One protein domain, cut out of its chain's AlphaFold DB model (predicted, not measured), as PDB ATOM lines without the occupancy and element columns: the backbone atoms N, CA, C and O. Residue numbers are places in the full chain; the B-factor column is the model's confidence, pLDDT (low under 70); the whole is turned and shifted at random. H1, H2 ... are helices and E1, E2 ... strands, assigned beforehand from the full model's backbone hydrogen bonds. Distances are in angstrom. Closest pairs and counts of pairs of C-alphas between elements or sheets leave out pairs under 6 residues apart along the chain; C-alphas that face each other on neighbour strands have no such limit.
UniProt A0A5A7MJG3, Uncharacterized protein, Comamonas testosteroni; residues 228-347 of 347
ATOM      1  N   ALA A 228     -18.773  -1.138  15.213       50.16
ATOM      2  CA  ALA A 228     -18.985  -0.098  14.221       50.16
ATOM      3  C   ALA A 228     -20.504  -0.033  14.068       50.16
ATOM      4  O   ALA A 228     -21.112  -0.951  13.509       50.16
ATOM      5  N   ALA A 229     -21.125   0.994  14.651       39.47
ATOM      6  CA  ALA A 229     -22.475   1.341  14.259       39.47
ATOM      7  C   ALA A 229     -22.451   1.487  12.730       39.47
ATOM      8  O   ALA A 229     -21.412   1.799  12.145       39.47
ATOM      9  N   GLU A 230     -23.576   1.286  12.053       38.47
ATOM     10  CA  GLU A 230     -23.721   1.484  10.600       38.47
ATOM     11  C   GLU A 230     -23.312   2.904  10.097       38.47
ATOM     12  O   GLU A 230     -23.530   3.240   8.937       38.47
ATOM     13  N   GLY A 231     -22.722   3.740  10.960       39.12
ATOM     14  CA  GLY A 231     -22.287   5.118  10.792       39.12
ATOM     15  C   GLY A 231     -20.826   5.357  10.393       39.12
ATOM     16  O   GLY A 231     -20.416   6.513  10.449       39.12
ATOM     17  N   ILE A 232     -20.070   4.378   9.871       47.00
ATOM     18  CA  ILE A 232     -19.002   4.739   8.909       47.00
ATOM     19  C   ILE A 232     -19.716   5.142   7.610       47.00
ATOM     20  O   ILE A 232     -19.852   4.361   6.666       47.00
ATOM     21  N   GLY A 233     -20.297   6.343   7.637       37.50
ATOM     22  CA  GLY A 233     -21.110   6.907   6.572       37.50
ATOM     23  C   GLY A 233     -20.325   7.073   5.272       37.50
ATOM     24  O   GLY A 233     -19.110   6.881   5.204       37.50
ATOM     25  N   ALA A 234     -21.032   7.457   4.210       37.00
ATOM     26  CA  ALA A 234     -20.473   7.595   2.865       37.00
ATOM     27  C   ALA A 234     -19.279   8.572   2.756       37.00
ATOM     28  O   ALA A 234     -18.551   8.504   1.765       37.00
ATOM     29  N   ASP A 235     -19.072   9.418   3.771       45.81
ATOM     30  CA  ASP A 235     -18.122  10.534   3.780       45.81
ATOM     31  C   ASP A 235     -16.852  10.283   4.625       45.81
ATOM     32  O   ASP A 235     -15.973  11.146   4.678       45.81
ATOM     33  N   SER A 236     -16.698   9.114   5.265       51.47
ATOM     34  CA  SER A 236     -15.466   8.767   5.994       51.47
ATOM     35  C   SER A 236     -14.334   8.344   5.034       51.47
ATOM     36  O   SER A 236     -14.569   7.567   4.102       51.47
ATOM     37  N   PRO A 237     -13.077   8.778   5.257       48.41
ATOM     38  CA  PRO A 237     -11.970   8.562   4.317       48.41
ATOM     39  C   PRO A 237     -11.539   7.092   4.121       48.41
ATOM     40  O   PRO A 237     -10.918   6.790   3.103       48.41
ATOM     41  N   GLY A 238     -11.883   6.155   5.016       54.09
ATOM     42  CA  GLY A 238     -11.595   4.716   4.870       54.09
ATOM     43  C   GLY A 238     -12.846   3.847   4.817       54.09
ATOM     44  O   GLY A 238     -13.062   2.963   5.643       54.09
ATOM     45  N   LYS A 239     -13.645   4.071   3.774       64.44
ATOM     46  CA  LYS A 239     -14.789   3.244   3.379       64.44
ATOM     47  C   LYS A 239     -14.478   1.740   3.477       64.44
ATOM     48  O   LYS A 239     -13.599   1.221   2.772       64.44
ATOM     49  N   ILE A 240     -15.251   1.026   4.298       72.06
ATOM     50  CA  ILE A 240     -15.261  -0.440   4.323       72.06
ATOM     51  C   ILE A 240     -15.886  -0.922   3.009       72.06
ATOM     52  O   ILE A 240     -17.105  -1.018   2.863       72.06
ATOM     53  N   ASP A 241     -15.051  -1.223   2.015       79.06
ATOM     54  CA  ASP A 241     -15.512  -1.867   0.788       79.06
ATOM     55  C   ASP A 241     -15.596  -3.376   1.015       79.06
ATOM     56  O   ASP A 241     -14.660  -4.133   0.736       79.06
ATOM     57  N   ILE A 242     -16.736  -3.817   1.551       80.69
ATOM     58  CA  ILE A 242     -16.912  -5.217   1.934       80.69
ATOM     59  C   ILE A 242     -16.808  -6.176   0.746       80.69
ATOM     60  O   ILE A 242     -16.398  -7.319   0.920       80.69
ATOM     61  N   LYS A 243     -17.109  -5.723  -0.479       81.88
ATOM     62  CA  LYS A 243     -16.960  -6.552  -1.683       81.88
ATOM     63  C   LYS A 243     -15.487  -6.808  -1.975       81.88
ATOM     64  O   LYS A 243     -15.112  -7.942  -2.271       81.88
ATOM     65  N   VAL A 244     -14.655  -5.772  -1.878       84.25
ATOM     66  CA  VAL A 244     -13.204  -5.902  -2.064       84.25
ATOM     67  C   VAL A 244     -12.594  -6.741  -0.943       84.25
ATOM     68  O   VAL A 244     -11.843  -7.670  -1.240       84.25
ATOM     69  N   ILE A 245     -12.954  -6.473   0.315       83.44
ATOM     70  CA  ILE A 245     -12.427  -7.199   1.480       83.44
ATOM     71  C   ILE A 245     -12.802  -8.686   1.411       83.44
ATOM     72  O   ILE A 245     -11.928  -9.543   1.527       83.44
ATOM     73  N   ALA A 246     -14.070  -9.010   1.138       83.50
ATOM     74  CA  ALA A 246     -14.534 -10.391   1.001       83.50
ATOM     75  C   ALA A 246     -13.819 -11.129  -0.142       83.50
ATOM     76  O   ALA A 246     -13.339 -12.253   0.033       83.50
ATOM     77  N   LYS A 247     -13.645 -10.473  -1.296       84.25
ATOM     78  CA  LYS A 247     -12.893 -11.040  -2.423       84.25
ATOM     79  C   LYS A 247     -11.431 -11.318  -2.062       84.25
ATOM     80  O   LYS A 247     -10.931 -12.393  -2.377       84.25
ATOM     81  N   GLN A 248     -10.749 -10.379  -1.405       84.69
ATOM     82  CA  GLN A 248      -9.353 -10.544  -0.981       84.69
ATOM     83  C   GLN A 248      -9.184 -11.629   0.086       84.69
ATOM     84  O   GLN A 248      -8.181 -12.334   0.082       84.69
ATOM     85  N   ALA A 249     -10.176 -11.789   0.962       82.12
ATOM     86  CA  ALA A 249     -10.207 -12.836   1.976       82.12
ATOM     87  C   ALA A 249     -10.536 -14.232   1.403       82.12
ATOM     88  O   ALA A 249     -10.462 -15.223   2.130       82.12
ATOM     89  N   GLY A 250     -10.890 -14.323   0.114       83.00
ATOM     90  CA  GLY A 250     -11.151 -15.582  -0.584       83.00
ATOM     91  C   GLY A 250     -12.599 -16.075  -0.514       83.00
ATOM     92  O   GLY A 250     -12.845 -17.257  -0.745       83.00
ATOM     93  N   THR A 251     -13.575 -15.213  -0.203       81.81
ATOM     94  CA  THR A 251     -14.992 -15.618  -0.225       81.81
ATOM     95  C   THR A 251     -15.448 -15.958  -1.647       81.81
ATOM     96  O   THR A 251     -15.088 -15.259  -2.599       81.81
ATOM     97  N   SER A 252     -16.303 -16.972  -1.801       69.69
ATOM     98  CA  SER A 252     -16.991 -17.233  -3.069       69.69
ATOM     99  C   SER A 252     -18.298 -16.435  -3.143       69.69
ATOM    100  O   SER A 252     -19.124 -16.515  -2.234       69.69
ATOM    101  N   GLY A 253     -18.508 -15.663  -4.213       69.94
ATOM    102  CA  GLY A 253     -19.721 -14.860  -4.402       69.94
ATOM    103  C   GLY A 253     -19.529 -13.690  -5.368       69.94
ATOM    104  O   GLY A 253     -18.422 -13.193  -5.540       69.94
ATOM    105  N   HIS A 254     -20.619 -13.241  -5.996       69.06
ATOM    106  CA  HIS A 254     -20.645 -12.033  -6.840       69.06
ATOM    107  C   HIS A 254     -21.058 -10.784  -6.054       69.06
ATOM    108  O   HIS A 254     -20.903  -9.655  -6.518       69.06
ATOM    109  N   SER A 255     -21.609 -10.983  -4.859       79.12
ATOM    110  CA  SER A 255     -21.989  -9.918  -3.940       79.12
ATOM    111  C   SER A 255     -21.602 -10.305  -2.521       79.12
ATOM    112  O   SER A 255     -21.592 -11.490  -2.188       79.12
ATOM    113  N   ALA A 256     -21.294  -9.296  -1.713       80.88
ATOM    114  CA  ALA A 256     -21.064  -9.406  -0.284       80.88
ATOM    115  C   ALA A 256     -21.832  -8.273   0.402       80.88
ATOM    116  O   ALA A 256     -21.801  -7.134  -0.071       80.88
ATOM    117  N   GLN A 257     -22.518  -8.602   1.488       83.06
ATOM    118  CA  GLN A 257     -23.153  -7.656   2.393       83.06
ATOM    119  C   GLN A 257     -22.548  -7.850   3.779       83.06
ATOM    120  O   GLN A 257     -22.383  -8.981   4.237       83.06
ATOM    121  N   LEU A 258     -22.198  -6.739   4.418       80.19
ATOM    122  CA  LEU A 258     -21.723  -6.708   5.792       80.19
ATOM    123  C   LEU A 258     -22.922  -6.858   6.735       80.19
ATOM    124  O   LEU A 258     -23.925  -6.175   6.546       80.19
ATOM    125  N   LEU A 259     -22.823  -7.771   7.696       76.94
ATOM    126  CA  LEU A 259     -23.838  -7.993   8.727       76.94
ATOM    127  C   LEU A 259     -23.384  -7.428  10.067       76.94
ATOM    128  O   LEU A 259     -24.134  -6.717  10.720       76.94
ATOM    129  N   GLU A 260     -22.150  -7.740  10.465       75.12
ATOM    130  CA  GLU A 260     -21.604  -7.328  11.757       75.12
ATOM    131  C   GLU A 260     -20.121  -6.986  11.628       75.12
ATOM    132  O   GLU A 260     -19.384  -7.598  10.845       75.12
ATOM    133  N   VAL A 261     -19.677  -6.024  12.437       75.19
ATOM    134  CA  VAL A 261     -18.282  -5.602  12.551       75.19
ATOM    135  C   VAL A 261     -17.869  -5.663  14.011       75.19
ATOM    136  O   VAL A 261     -18.444  -4.983  14.856       75.19
ATOM    137  N   HIS A 262     -16.816  -6.425  14.280       77.69
ATOM    138  CA  HIS A 262     -16.085  -6.396  15.538       77.69
ATOM    139  C   HIS A 262     -14.681  -5.878  15.247       77.69
ATOM    140  O   HIS A 262     -13.793  -6.645  14.850       77.69
ATOM    141  N   ALA A 263     -14.504  -4.567  15.381       76.75
ATOM    142  CA  ALA A 263     -13.270  -3.895  15.016       76.75
ATOM    143  C   ALA A 263     -12.435  -3.522  16.238       76.75
ATOM    144  O   ALA A 263     -12.940  -3.054  17.254       76.75
ATOM    145  N   THR A 264     -11.124  -3.715  16.121       79.56
ATOM    146  CA  THR A 264     -10.162  -3.231  17.117       79.56
ATOM    147  C   THR A 264      -9.970  -1.719  16.946       79.56
ATOM    148  O   THR A 264     -10.112  -1.218  15.827       79.56
ATOM    149  N   PRO A 265      -9.569  -0.953  17.979       78.88
ATOM    150  CA  PRO A 265      -9.257   0.469  17.804       78.88
ATOM    151  C   PRO A 265      -8.217   0.760  16.739       78.88
ATOM    152  O   PRO A 265      -8.310   1.762  16.037       78.88
ATOM    153  N   MET A 266      -7.240  -0.139  16.588       86.25
ATOM    154  CA  MET A 266      -6.252  -0.028  15.524       86.25
ATOM    155  C   MET A 266      -6.926  -0.052  14.148       86.25
ATOM    156  O   MET A 266      -6.546   0.715  13.272       86.25
ATOM    157  N   MET A 267      -7.947  -0.892  13.959       85.25
ATOM    158  CA  MET A 267      -8.701  -0.945  12.710       85.25
ATOM    159  C   MET A 267      -9.541   0.316  12.481       85.25
ATOM    160  O   MET A 267      -9.541   0.828  11.366       85.25
ATOM    161  N   PHE A 268     -10.173   0.878  13.518       81.12
ATOM    162  CA  PHE A 268     -10.854   2.178  13.402       81.12
ATOM    163  C   PHE A 268      -9.895   3.298  13.006       81.12
ATOM    164  O   PHE A 268     -10.215   4.086  12.124       81.12
ATOM    165  N   ALA A 269      -8.693   3.339  13.584       84.25
ATOM    166  CA  ALA A 269      -7.678   4.313  13.194       84.25
ATOM    167  C   ALA A 269      -7.224   4.133  11.732       84.25
ATOM    168  O   ALA A 269      -7.003   5.117  11.022       84.25
ATOM    169  N   VAL A 270      -7.133   2.887  11.252       88.06
ATOM    170  CA  VAL A 270      -6.838   2.572   9.843       88.06
ATOM    171  C   VAL A 270      -7.978   3.024   8.921       88.06
ATOM    172  O   VAL A 270      -7.712   3.718   7.942       88.06
ATOM    173  N   TRP A 271      -9.236   2.702   9.231       83.69
ATOM    174  CA  TRP A 271     -10.407   3.176   8.474       83.69
ATOM    175  C   TRP A 271     -10.627   4.690   8.592       83.69
ATOM    176  O   TRP A 271     -11.187   5.316   7.703       83.69
ATOM    177  N   GLY A 272     -10.130   5.317   9.649       80.56
ATOM    178  CA  GLY A 272     -10.069   6.769   9.777       80.56
ATOM    179  C   GLY A 272      -8.981   7.432   8.939       80.56
ATOM    180  O   GLY A 272      -8.914   8.657   8.893       80.56
ATOM    181  N   ALA A 273      -8.076   6.650   8.337       86.25
ATOM    182  CA  ALA A 273      -6.805   7.143   7.807       86.25
ATOM    183  C   ALA A 273      -6.035   8.019   8.826       86.25
ATOM    184  O   ALA A 273      -5.312   8.947   8.460       86.25
ATOM    185  N   ASN A 274      -6.178   7.723  10.122       85.38
ATOM    186  CA  ASN A 274      -5.677   8.543  11.214       85.38
ATOM    187  C   ASN A 274      -4.303   8.050  11.692       85.38
ATOM    188  O   ASN A 274      -4.177   7.261  12.633       85.38
ATOM    189  N   SER A 275      -3.242   8.530  11.043       88.44
ATOM    190  CA  SER A 275      -1.868   8.138  11.377       88.44
ATOM    191  C   SER A 275      -1.447   8.547  12.792       88.44
ATOM    192  O   SER A 275      -0.667   7.832  13.428       88.44
ATOM    193  N   ALA A 276      -1.998   9.644  13.324       85.44
ATOM    194  CA  ALA A 276      -1.765  10.072  14.700       85.44
ATOM    195  C   ALA A 276      -2.342   9.062  15.703       85.44
ATOM    196  O   ALA A 276      -1.636   8.658  16.629       85.44
ATOM    197  N   ALA A 277      -3.573   8.590  15.479       82.88
ATOM    198  CA  ALA A 277      -4.192   7.554  16.308       82.88
ATOM    199  C   ALA A 277      -3.438   6.220  16.230       82.88
ATOM    200  O   ALA A 277      -3.186   5.606  17.263       82.88
ATOM    201  N   VAL A 278      -2.987   5.803  15.042       88.69
ATOM    202  CA  VAL A 278      -2.169   4.585  14.890       88.69
ATOM    203  C   VAL A 278      -0.878   4.679  15.710       88.69
ATOM    204  O   VAL A 278      -0.576   3.784  16.500       88.69
ATOM    205  N   LYS A 279      -0.125   5.777  15.575       88.81
ATOM    206  CA  LYS A 279       1.126   5.994  16.325       88.81
ATOM    207  C   LYS A 279       0.886   6.038  17.835       88.81
ATOM    208  O   LYS A 279       1.647   5.442  18.597       88.81
ATOM    209  N   ALA A 280      -0.186   6.699  18.260       82.75
ATOM    210  CA  ALA A 280      -0.610   6.734  19.651       82.75
ATOM    211  C   ALA A 280      -0.903   5.331  20.198       82.75
ATOM    212  O   ALA A 280      -0.316   4.941  21.206       82.75
ATOM    213  N   LEU A 281      -1.724   4.538  19.509       82.31
ATOM    214  CA  LEU A 281      -2.048   3.167  19.912       82.31
ATOM    215  C   LEU A 281      -0.795   2.278  19.997       82.31
ATOM    216  O   LEU A 281      -0.636   1.536  20.966       82.31
ATOM    217  N   ILE A 282       0.140   2.402  19.047       87.38
ATOM    218  CA  ILE A 282       1.437   1.705  19.098       87.38
ATOM    219  C   ILE A 282       2.227   2.115  20.352       87.38
ATOM    220  O   ILE A 282       2.740   1.257  21.070       87.38
ATOM    221  N   SER A 283       2.293   3.414  20.666       84.88
ATOM    222  CA  SER A 283       2.989   3.922  21.865       84.88
ATOM    223  C   SER A 283       2.374   3.423  23.182       84.88
ATOM    224  O   SER A 283       3.060   3.279  24.204       84.88
ATOM    225  N   GLN A 284       1.075   3.122  23.154       78.38
ATOM    226  CA  GLN A 284       0.324   2.522  24.251       78.38
ATOM    227  C   GLN A 284       0.419   0.986  24.275       78.38
ATOM    228  O   GLN A 284      -0.194   0.361  25.132       78.38
ATOM    229  N   SER A 285       1.226   0.381  23.396       82.75
ATOM    230  CA  SER A 285       1.426  -1.071  23.300       82.75
ATOM    231  C   SER A 285       0.168  -1.849  22.892       82.75
ATOM    232  O   SER A 285       0.022  -3.014  23.256       82.75
ATOM    233  N   ALA A 286      -0.726  -1.228  22.115       81.25
ATOM    234  CA  ALA A 286      -1.832  -1.942  21.486       81.25
ATOM    235  C   ALA A 286      -1.303  -3.050  20.556       81.25
ATOM    236  O   ALA A 286      -0.308  -2.859  19.851       81.25
ATOM    237  N   ASP A 287      -1.984  -4.198  20.524       84.31
ATOM    238  CA  ASP A 287      -1.608  -5.301  19.639       84.31
ATOM    239  C   ASP A 287      -1.863  -4.933  18.168       84.31
ATOM    240  O   ASP A 287      -2.992  -4.935  17.676       84.31
ATOM    241  N   VAL A 288      -0.779  -4.643  17.446       89.31
ATOM    242  CA  VAL A 288      -0.791  -4.288  16.018       89.31
ATOM    243  C   VAL A 288      -1.209  -5.445  15.102       89.31
ATOM    244  O   VAL A 288      -1.492  -5.223  13.924       89.31
ATOM    245  N   ASN A 289      -1.241  -6.678  15.620       90.12
ATOM    246  CA  ASN A 289      -1.642  -7.881  14.892       90.12
ATOM    247  C   ASN A 289      -3.071  -8.330  15.210       90.12
ATOM    248  O   ASN A 289      -3.552  -9.271  14.571       90.12
ATOM    249  N   ALA A 290      -3.758  -7.673  16.149       85.94
ATOM    250  CA  ALA A 290      -5.120  -8.023  16.515       85.94
ATOM    251  C   ALA A 290      -6.059  -7.835  15.313       85.94
ATOM    252  O   ALA A 290      -6.336  -6.716  14.868       85.94
ATOM    253  N   ALA A 291      -6.527  -8.956  14.766       86.62
ATOM    254  CA  ALA A 291      -7.419  -8.963  13.621       86.62
ATOM    255  C   ALA A 291      -8.831  -8.531  14.027       86.62
ATOM    256  O   ALA A 291      -9.357  -8.959  15.054       86.62
ATOM    257  N   SER A 292      -9.458  -7.721  13.179       84.25
ATOM    258  CA  SER A 292     -10.882  -7.409  13.286       84.25
ATOM    259  C   SER A 292     -11.703  -8.476  12.577       84.25
ATOM    260  O   SER A 292     -11.259  -9.031  11.568       84.25
ATOM    261  N   ARG A 293     -12.897  -8.764  13.103       85.19
ATOM    262  CA  ARG A 293     -13.829  -9.730  12.519       85.19
ATOM    263  C   ARG A 293     -14.952  -9.000  11.791       85.19
ATOM    264  O   ARG A 293     -15.636  -8.172  12.382       85.19
ATOM    265  N   LEU A 294     -15.172  -9.365  10.535       83.88
ATOM    266  CA  LEU A 294     -16.305  -8.925   9.727       83.88
ATOM    267  C   LEU A 294     -17.173 -10.139   9.422       83.88
ATOM    268  O   LEU A 294     -16.678 -11.131   8.884       83.88
ATOM    269  N   ILE A 295     -18.456 -10.068   9.754       84.38
ATOM    270  CA  ILE A 295     -19.420 -11.099   9.380       84.38
ATOM    271  C   ILE A 295     -20.102 -10.643   8.109       84.38
ATOM    272  O   ILE A 295     -20.677  -9.556   8.049       84.38
ATOM    273  N   THR A 296     -20.029 -11.474   7.079       83.31
ATOM    274  CA  THR A 296     -20.591 -11.151   5.771       83.31
ATOM    275  C   THR A 296     -21.495 -12.252   5.278       83.31
ATOM    276  O   THR A 296     -21.279 -13.428   5.566       83.31
ATOM    277  N   VAL A 297     -22.484 -11.860   4.487       85.69
ATOM    278  CA  VAL A 297     -23.269 -12.776   3.674       85.69
ATOM    279  C   VAL A 297     -22.915 -12.564   2.209       85.69
ATOM    280  O   VAL A 297     -22.960 -11.438   1.706       85.69
ATOM    281  N   THR A 298     -22.556 -13.637   1.510       82.81
ATOM    282  CA  THR A 298     -22.289 -13.600   0.071       82.81
ATOM    283  C   THR A 298     -23.363 -14.348  -0.703       82.81
ATOM    284  O   THR A 298     -23.893 -15.365  -0.255       82.81
ATOM    285  N   LYS A 299     -23.695 -13.841  -1.896       80.50
ATOM    286  CA  LYS A 299     -24.545 -14.556  -2.860       80.50
ATOM    287  C   LYS A 299     -23.729 -14.918  -4.091       80.50
ATOM    288  O   LYS A 299     -22.984 -14.091  -4.628       80.50
ATOM    289  N   SER A 300     -23.885 -16.155  -4.537       71.75
ATOM    290  CA  SER A 300     -23.197 -16.741  -5.684       71.75
ATOM    291  C   SER A 300     -24.230 -17.234  -6.693       71.75
ATOM    292  O   SER A 300     -25.277 -17.728  -6.303       71.75
ATOM    293  N   ASN A 301     -23.932 -17.164  -7.992       69.44
ATOM    294  CA  ASN A 301     -24.797 -17.789  -9.001       69.44
ATOM    295  C   ASN A 301     -24.666 -19.322  -8.977       69.44
ATOM    296  O   ASN A 301     -25.536 -20.020  -9.482       69.44
ATOM    297  N   ALA A 302     -23.582 -19.841  -8.389       69.88
ATOM    298  CA  ALA A 302     -23.322 -21.272  -8.264       69.88
ATOM    299  C   ALA A 302     -24.022 -21.917  -7.052       69.88
ATOM    300  O   ALA A 302     -24.076 -23.138  -6.971       69.88
ATOM    301  N   SER A 303     -24.549 -21.120  -6.112       67.19
ATOM    302  CA  SER A 303     -25.325 -21.609  -4.968       67.19
ATOM    303  C   SER A 303     -26.471 -20.639  -4.664       67.19
ATOM    304  O   SER A 303     -26.195 -19.491  -4.313       67.19
ATOM    305  N   PRO A 304     -27.743 -21.072  -4.752       67.75
ATOM    306  CA  PRO A 304     -28.889 -20.205  -4.482       67.75
ATOM    307  C   PRO A 304     -28.995 -19.806  -3.003       67.75
ATOM    308  O   PRO A 304     -29.647 -18.812  -2.683       67.75
ATOM    309  N   MET A 305     -28.352 -20.554  -2.099       76.00
ATOM    310  CA  MET A 305     -28.303 -20.219  -0.679       76.00
ATOM    311  C   MET A 305     -27.155 -19.244  -0.382       76.00
ATOM    312  O   MET A 305     -26.016 -19.522  -0.774       76.00
ATOM    313  N   PRO A 306     -27.430 -18.124   0.317       79.44
ATOM    314  CA  PRO A 306     -26.392 -17.214   0.774       79.44
ATOM    315  C   PRO A 306     -25.422 -17.917   1.727       79.44
ATOM    316  O   PRO A 306     -25.847 -18.660   2.609       79.44
ATOM    317  N   ALA A 307     -24.127 -17.664   1.563       84.62
ATOM    318  CA  ALA A 307     -23.093 -18.207   2.434       84.62
ATOM    319  C   ALA A 307     -22.664 -17.154   3.455       84.62
ATOM    320  O   ALA A 307     -22.415 -16.001   3.098       84.62
ATOM    321  N   LEU A 308     -22.562 -17.556   4.720       87.00
ATOM    322  CA  LEU A 308     -22.025 -16.711   5.779       87.00
ATOM    323  C   LEU A 308     -20.519 -16.915   5.897       87.00
ATOM    324  O   LEU A 308     -20.039 -18.049   5.948       87.00
ATOM    325  N   TYR A 309     -19.777 -15.818   5.984       85.12
ATOM    326  CA  TYR A 309     -18.336 -15.825   6.189       85.12
ATOM    327  C   TYR A 309     -17.956 -14.972   7.388       85.12
ATOM    328  O   TYR A 309     -18.347 -13.808   7.471       85.12
ATOM    329  N   ASP A 310     -17.118 -15.541   8.250       88.56
ATOM    330  CA  ASP A 310     -16.307 -14.786   9.196       88.56
ATOM    331  C   ASP A 310     -14.996 -14.418   8.498       88.56
ATOM    332  O   ASP A 310     -14.178 -15.287   8.186       88.56
ATOM    333  N   ILE A 311     -14.794 -13.130   8.246       87.56
ATOM    334  CA  ILE A 311     -13.545 -12.593   7.711       87.56
ATOM    335  C   ILE A 311     -12.728 -12.038   8.870       87.56
ATOM    336  O   ILE A 311     -13.220 -11.210   9.632       87.56
ATOM    337  N   LEU A 312     -11.477 -12.472   8.988       89.94
ATOM    338  CA  LEU A 312     -10.492 -11.897   9.897       89.94
ATOM    339  C   LEU A 312      -9.481 -11.093   9.088       89.94
ATOM    340  O   LEU A 312      -8.840 -11.647   8.196       89.94
ATOM    341  N   ILE A 313      -9.327  -9.810   9.409       88.62
ATOM    342  CA  ILE A 313      -8.411  -8.902   8.713       88.62
ATOM    343  C   ILE A 313      -7.522  -8.148   9.703       88.62
ATOM    344  O   ILE A 313      -8.004  -7.592  10.691       88.62
ATOM    345  N   THR A 314      -6.208  -8.144   9.457       91.94
ATOM    346  CA  THR A 314      -5.250  -7.401  10.291       91.94
ATOM    347  C   THR A 314      -5.141  -5.935   9.864       91.94
ATOM    348  O   THR A 314      -5.316  -5.630   8.679       91.94
ATOM    349  N   PRO A 315      -4.781  -5.019  10.785       92.00
ATOM    350  CA  PRO A 315      -4.631  -3.597  10.473       92.00
ATOM    351  C   PRO A 315      -3.680  -3.326   9.300       92.00
ATOM    352  O   PRO A 315      -3.982  -2.523   8.423       92.00
ATOM    353  N   LEU A 316      -2.553  -4.047   9.228       95.81
ATOM    354  CA  LEU A 316      -1.580  -3.875   8.144       95.81
ATOM    355  C   LEU A 316      -2.117  -4.343   6.782       95.81
ATOM    356  O   LEU A 316      -1.781  -3.749   5.758       95.81
ATOM    357  N   ALA A 317      -2.925  -5.409   6.745       93.50
ATOM    358  CA  ALA A 317      -3.537  -5.868   5.499       93.50
ATOM    359  C   ALA A 317      -4.495  -4.806   4.944       93.50
ATOM    360  O   ALA A 317      -4.444  -4.486   3.754       93.50
ATOM    361  N   GLU A 318      -5.299  -4.211   5.823       90.88
ATOM    362  CA  GLU A 318      -6.255  -3.177   5.441       90.88
ATOM    363  C   GLU A 318      -5.577  -1.854   5.059       90.88
ATOM    364  O   GLU A 318      -5.908  -1.267   4.029       90.88
ATOM    365  N   ALA A 319      -4.556  -1.420   5.806       92.88
ATOM    366  CA  ALA A 319      -3.785  -0.219   5.481       92.88
ATOM    367  C   ALA A 319      -3.147  -0.295   4.082       92.88
ATOM    368  O   ALA A 319      -3.177   0.679   3.329       92.88
ATOM    369  N   LYS A 320      -2.638  -1.476   3.695       93.12
ATOM    370  CA  LYS A 320      -2.113  -1.721   2.344       93.12
ATOM    371  C   LYS A 320      -3.206  -1.685   1.279       93.12
ATOM    372  O   LYS A 320      -2.985  -1.098   0.222       93.12
ATOM    373  N   ARG A 321      -4.380  -2.278   1.540       89.38
ATOM    374  CA  ARG A 321      -5.535  -2.228   0.620       89.38
ATOM    375  C   ARG A 321      -5.951  -0.784   0.339       89.38
ATOM    376  O   ARG A 321      -6.224  -0.442  -0.809       89.38
ATOM    377  N   LEU A 322      -5.984   0.034   1.387       87.44
ATOM    378  CA  LEU A 322      -6.341   1.452   1.339       87.44
ATOM    379  C   LEU A 322      -5.198   2.360   0.855       87.44
ATOM    380  O   LEU A 322      -5.422   3.549   0.668       87.44
ATOM    381  N   GLN A 323      -3.997   1.816   0.627       92.06
ATOM    382  CA  GLN A 323      -2.812   2.563   0.181       92.06
ATOM    383  C   GLN A 323      -2.402   3.688   1.151       92.06
ATOM    384  O   GLN A 323      -1.920   4.745   0.748       92.06
ATOM    385  N   LEU A 324      -2.568   3.454   2.455       91.44
ATOM    386  CA  LEU A 324      -2.214   4.405   3.507       91.44
ATOM    387  C   LEU A 324      -0.729   4.255   3.855       91.44
ATOM    388  O   LEU A 324      -0.377   3.522   4.781       91.44
ATOM    389  N   THR A 325       0.151   4.912   3.095       93.75
ATOM    390  CA  THR A 325       1.614   4.730   3.189       93.75
ATOM    391  C   THR A 325       2.155   4.983   4.595       93.75
ATOM    392  O   THR A 325       2.797   4.110   5.165       93.75
ATOM    393  N   GLU A 326       1.820   6.125   5.206       93.94
ATOM    394  CA  GLU A 326       2.329   6.482   6.541       93.94
ATOM    395  C   GLU A 326       1.917   5.459   7.617       93.94
ATOM    396  O   GLU A 326       2.712   5.079   8.477       93.94
ATOM    397  N   ILE A 327       0.671   4.984   7.553       94.38
ATOM    398  CA  ILE A 327       0.137   3.981   8.481       94.38
ATOM    399  C   ILE A 327       0.774   2.614   8.218       94.38
ATOM    400  O   ILE A 327       1.124   1.904   9.160       94.38
ATOM    401  N   THR A 328       0.960   2.253   6.947       96.50
ATOM    402  CA  THR A 328       1.627   1.010   6.540       96.50
ATOM    403  C   THR A 328       3.050   0.960   7.083       96.50
ATOM    404  O   THR A 328       3.446  -0.062   7.648       96.50
ATOM    405  N   ASP A 329       3.796   2.058   6.972       96.94
ATOM    406  CA  ASP A 329       5.163   2.158   7.475       96.94
ATOM    407  C   ASP A 329       5.201   2.052   9.001       96.94
ATOM    408  O   ASP A 329       5.965   1.248   9.538       96.94
ATOM    409  N   ALA A 330       4.330   2.784   9.704       96.12
ATOM    410  CA  ALA A 330       4.247   2.741  11.164       96.12
ATOM    411  C   ALA A 330       3.925   1.331  11.691       96.12
ATOM    412  O   ALA A 330       4.594   0.832  12.596       96.12
ATOM    413  N   LEU A 331       2.936   0.656  11.094       96.44
ATOM    414  CA  LEU A 331       2.564  -0.712  11.460       96.44
ATOM    415  C   LEU A 331       3.677  -1.714  11.129       96.44
ATOM    416  O   LEU A 331       3.954  -2.612  11.923       96.44
ATOM    417  N   THR A 332       4.347  -1.554   9.986       96.56
ATOM    418  CA  THR A 332       5.464  -2.427   9.588       96.56
ATOM    419  C   THR A 332       6.644  -2.285  10.550       96.56
ATOM    420  O   THR A 332       7.185  -3.291  11.003       96.56
ATOM    421  N   GLN A 333       7.010  -1.053  10.919       96.44
ATOM    422  CA  GLN A 333       8.062  -0.780  11.905       96.44
ATOM    423  C   GLN A 333       7.722  -1.351  13.288       96.44
ATOM    424  O   GLN A 333       8.610  -1.829  13.988       96.44
ATOM    425  N   ALA A 334       6.438  -1.366  13.658       93.75
ATOM    426  CA  ALA A 334       5.950  -1.986  14.887       93.75
ATOM    427  C   ALA A 334       5.858  -3.528  14.823       93.75
ATOM    428  O   ALA A 334       5.411  -4.157  15.781       93.75
ATOM    429  N   GLY A 335       6.269  -4.161  13.716       94.56
ATOM    430  CA  GLY A 335       6.276  -5.619  13.565       94.56
ATOM    431  C   GLY A 335       4.916  -6.234  13.216       94.56
ATOM    432  O   GLY A 335       4.705  -7.427  13.457       94.56
ATOM    433  N   ALA A 336       3.987  -5.452  12.658       94.38
ATOM    434  CA  ALA A 336       2.696  -5.962  12.214       94.38
ATOM    435  C   ALA A 336       2.834  -6.920  11.018       94.38
ATOM    436  O   ALA A 336       3.704  -6.776  10.157       94.38
ATOM    437  N   LYS A 337       1.926  -7.892  10.937       92.75
ATOM    438  CA  LYS A 337       1.857  -8.893   9.870       92.75
ATOM    439  C   LYS A 337       0.573  -8.737   9.066       92.75
ATOM    440  O   LYS A 337      -0.498  -8.428   9.588       92.75
ATOM    441  N   THR A 338       0.672  -8.981   7.765       87.88
ATOM    442  CA  THR A 338      -0.488  -9.017   6.871       87.88
ATOM    443  C   THR A 338      -1.192 -10.363   6.976       87.88
ATOM    444  O   THR A 338      -0.580 -11.391   6.693       87.88
ATOM    445  N   SER A 339      -2.477 -10.356   7.319       87.81
ATOM    446  CA  SER A 339      -3.358 -11.515   7.195       87.81
ATOM    447  C   SER A 339      -4.772 -11.054   6.847       87.81
ATOM    448  O   SER A 339      -5.271 -10.077   7.407       87.81
ATOM    449  N   SER A 340      -5.398 -11.751   5.902       85.38
ATOM    450  CA  SER A 340      -6.814 -11.623   5.559       85.38
ATOM    451  C   SER A 340      -7.325 -13.014   5.209       85.38
ATOM    452  O   SER A 340      -6.799 -13.648   4.293       85.38
ATOM    453  N   GLN A 341      -8.271 -13.534   5.988       85.81
ATOM    454  CA  GLN A 341      -8.758 -14.907   5.852       85.81
ATOM    455  C   GLN A 341     -10.270 -14.951   6.024       85.81
ATOM    456  O   GLN A 341     -10.794 -14.453   7.020       85.81
ATOM    457  N   ALA A 342     -10.966 -15.583   5.079       83.44
ATOM    458  CA  ALA A 342     -12.381 -15.896   5.205       83.44
ATOM    459  C   ALA A 342     -12.577 -17.349   5.643       83.44
ATOM    460  O   ALA A 342     -12.014 -18.276   5.060       83.44
ATOM    461  N   LYS A 343     -13.440 -17.556   6.637       86.50
ATOM    462  CA  LYS A 343     -13.914 -18.877   7.048       86.50
ATOM    463  C   LYS A 343     -15.422 -18.945   6.853       86.50
ATOM    464  O   LYS A 343     -16.155 -18.147   7.431       86.50
ATOM    465  N   ALA A 344     -15.880 -19.894   6.042       80.50
ATOM    466  CA  ALA A 344     -17.308 -20.153   5.900       80.50
ATOM    467  C   ALA A 344     -17.882 -20.632   7.242       80.50
ATOM    468  O   ALA A 344     -17.311 -21.519   7.886       80.50
ATOM    469  N   LYS A 345     -19.006 -20.051   7.659       77.81
ATOM    470  CA  LYS A 345     -19.814 -20.557   8.765       77.81
ATOM    471  C   LYS A 345     -20.742 -21.635   8.224       77.81
ATOM    472  O   LYS A 345     -21.515 -21.395   7.301       77.81
ATOM    473  N   THR A 346     -20.643 -22.827   8.796       63.00
ATOM    474  CA  THR A 346     -21.691 -23.837   8.669       63.00
ATOM    475  C   THR A 346     -22.877 -23.340   9.488       63.00
ATOM    476  O   THR A 346     -22.711 -23.063  10.677       63.00
ATOM    477  N   LEU A 347     -24.009 -23.115   8.817       53.81
ATOM    478  CA  LEU A 347     -25.286 -22.788   9.454       53.81
ATOM    479  C   LEU A 347     -25.833 -23.994  10.214       53.81
ATOM    480  O   LEU A 347     -25.684 -25.122   9.685       53.81
TER     481      LEU A 347
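This is residues 228 to 347 of the 347 residues of an uncharacterized protein of Comamonas testosteroni (UniProt A0A5A7MJG3). A strongly twisted sheet of four strands makes one end of this elongated domain and curls round one short helix, H1. At the other end, two helical hairpins, H2 with H3 and H4 with H5, pack side by side. The printed part has 120 residues with five named helices and four named strands, in the order H1 E1 H2 H3 E2 E3 H4 H5 E4; the sheet runs E1 E2 E3 E4, antiparallel throughout, and the class is mixed, helices and strands. The whole is compact, with a radius of gyration of the C-alphas of 14.6 A, and spans 47 by 29 by 22 A.

After residues 228 to 241, a stretch with no named element, comes H1, residues 242 to 248. It is on the sheet of E1, residues 255 to 262, E2, residues 292 to 300, E3, residues 303 to 313, and E4, residues 340 to 345. Its closest C-alphas to E1 are those of Lys 243 and Ala 256, 5.2 A apart. E1 and E2 pair with N 257 and O 297 at 2.9 A. The hairpin of E2 and E3 has N 294 and O 311 at 2.8 A, and E3 and E4 have N 343 and O 310 at 2.8 A. H2, residues 265 to 271, and H3, residues 275 to 283, touch as a helical hairpin, closest at the C-alphas of Ala 269 and Ala 277, 5.7 A, with a shallow tilt of 21 degrees, opposite ways. H4, residues 315 to 321, touches H2 at the C-alphas of Pro 315 and Met 267, 5.3 A, the same way at a shallow tilt of 7 degrees. H5, residues 325 to 333, forms a helical hairpin with H4, closest at the C-alphas of Thr 328 and Ala 319, 5.6 A, at a tilt of 37 degrees, only just steep. H5 also touches H3, closest at the C-alphas of Ile 327 and Ser 275, 5.4 A. H3 and H4 are apart. In H1, H2, H3, H4 and H5 every O i to N i+4 pair is within hydrogen-bond range.

H1 begins at C-alpha 242 (-16.912, -5.217, 1.934). E1 is 20.7 A long and bends by 58 degrees at residue 259; E2 is 24.5 A. E3, 25.2 A, bends by 59 degrees at residue 306. H3 and H5 measure 12.3 A and 12.2 A. E4, 16.1 A, ends at C-alpha 345 (-19.814, -20.557, 8.765).

The two C-alphas farthest apart, those of Ser 283 and Pro 304, are 47.9 A apart. The printed part has no cut and no long link. Its mean pLDDT is 80.3; residues 228 to 239, 252 to 254, 301 to 304 and 346 to 347 are under 70.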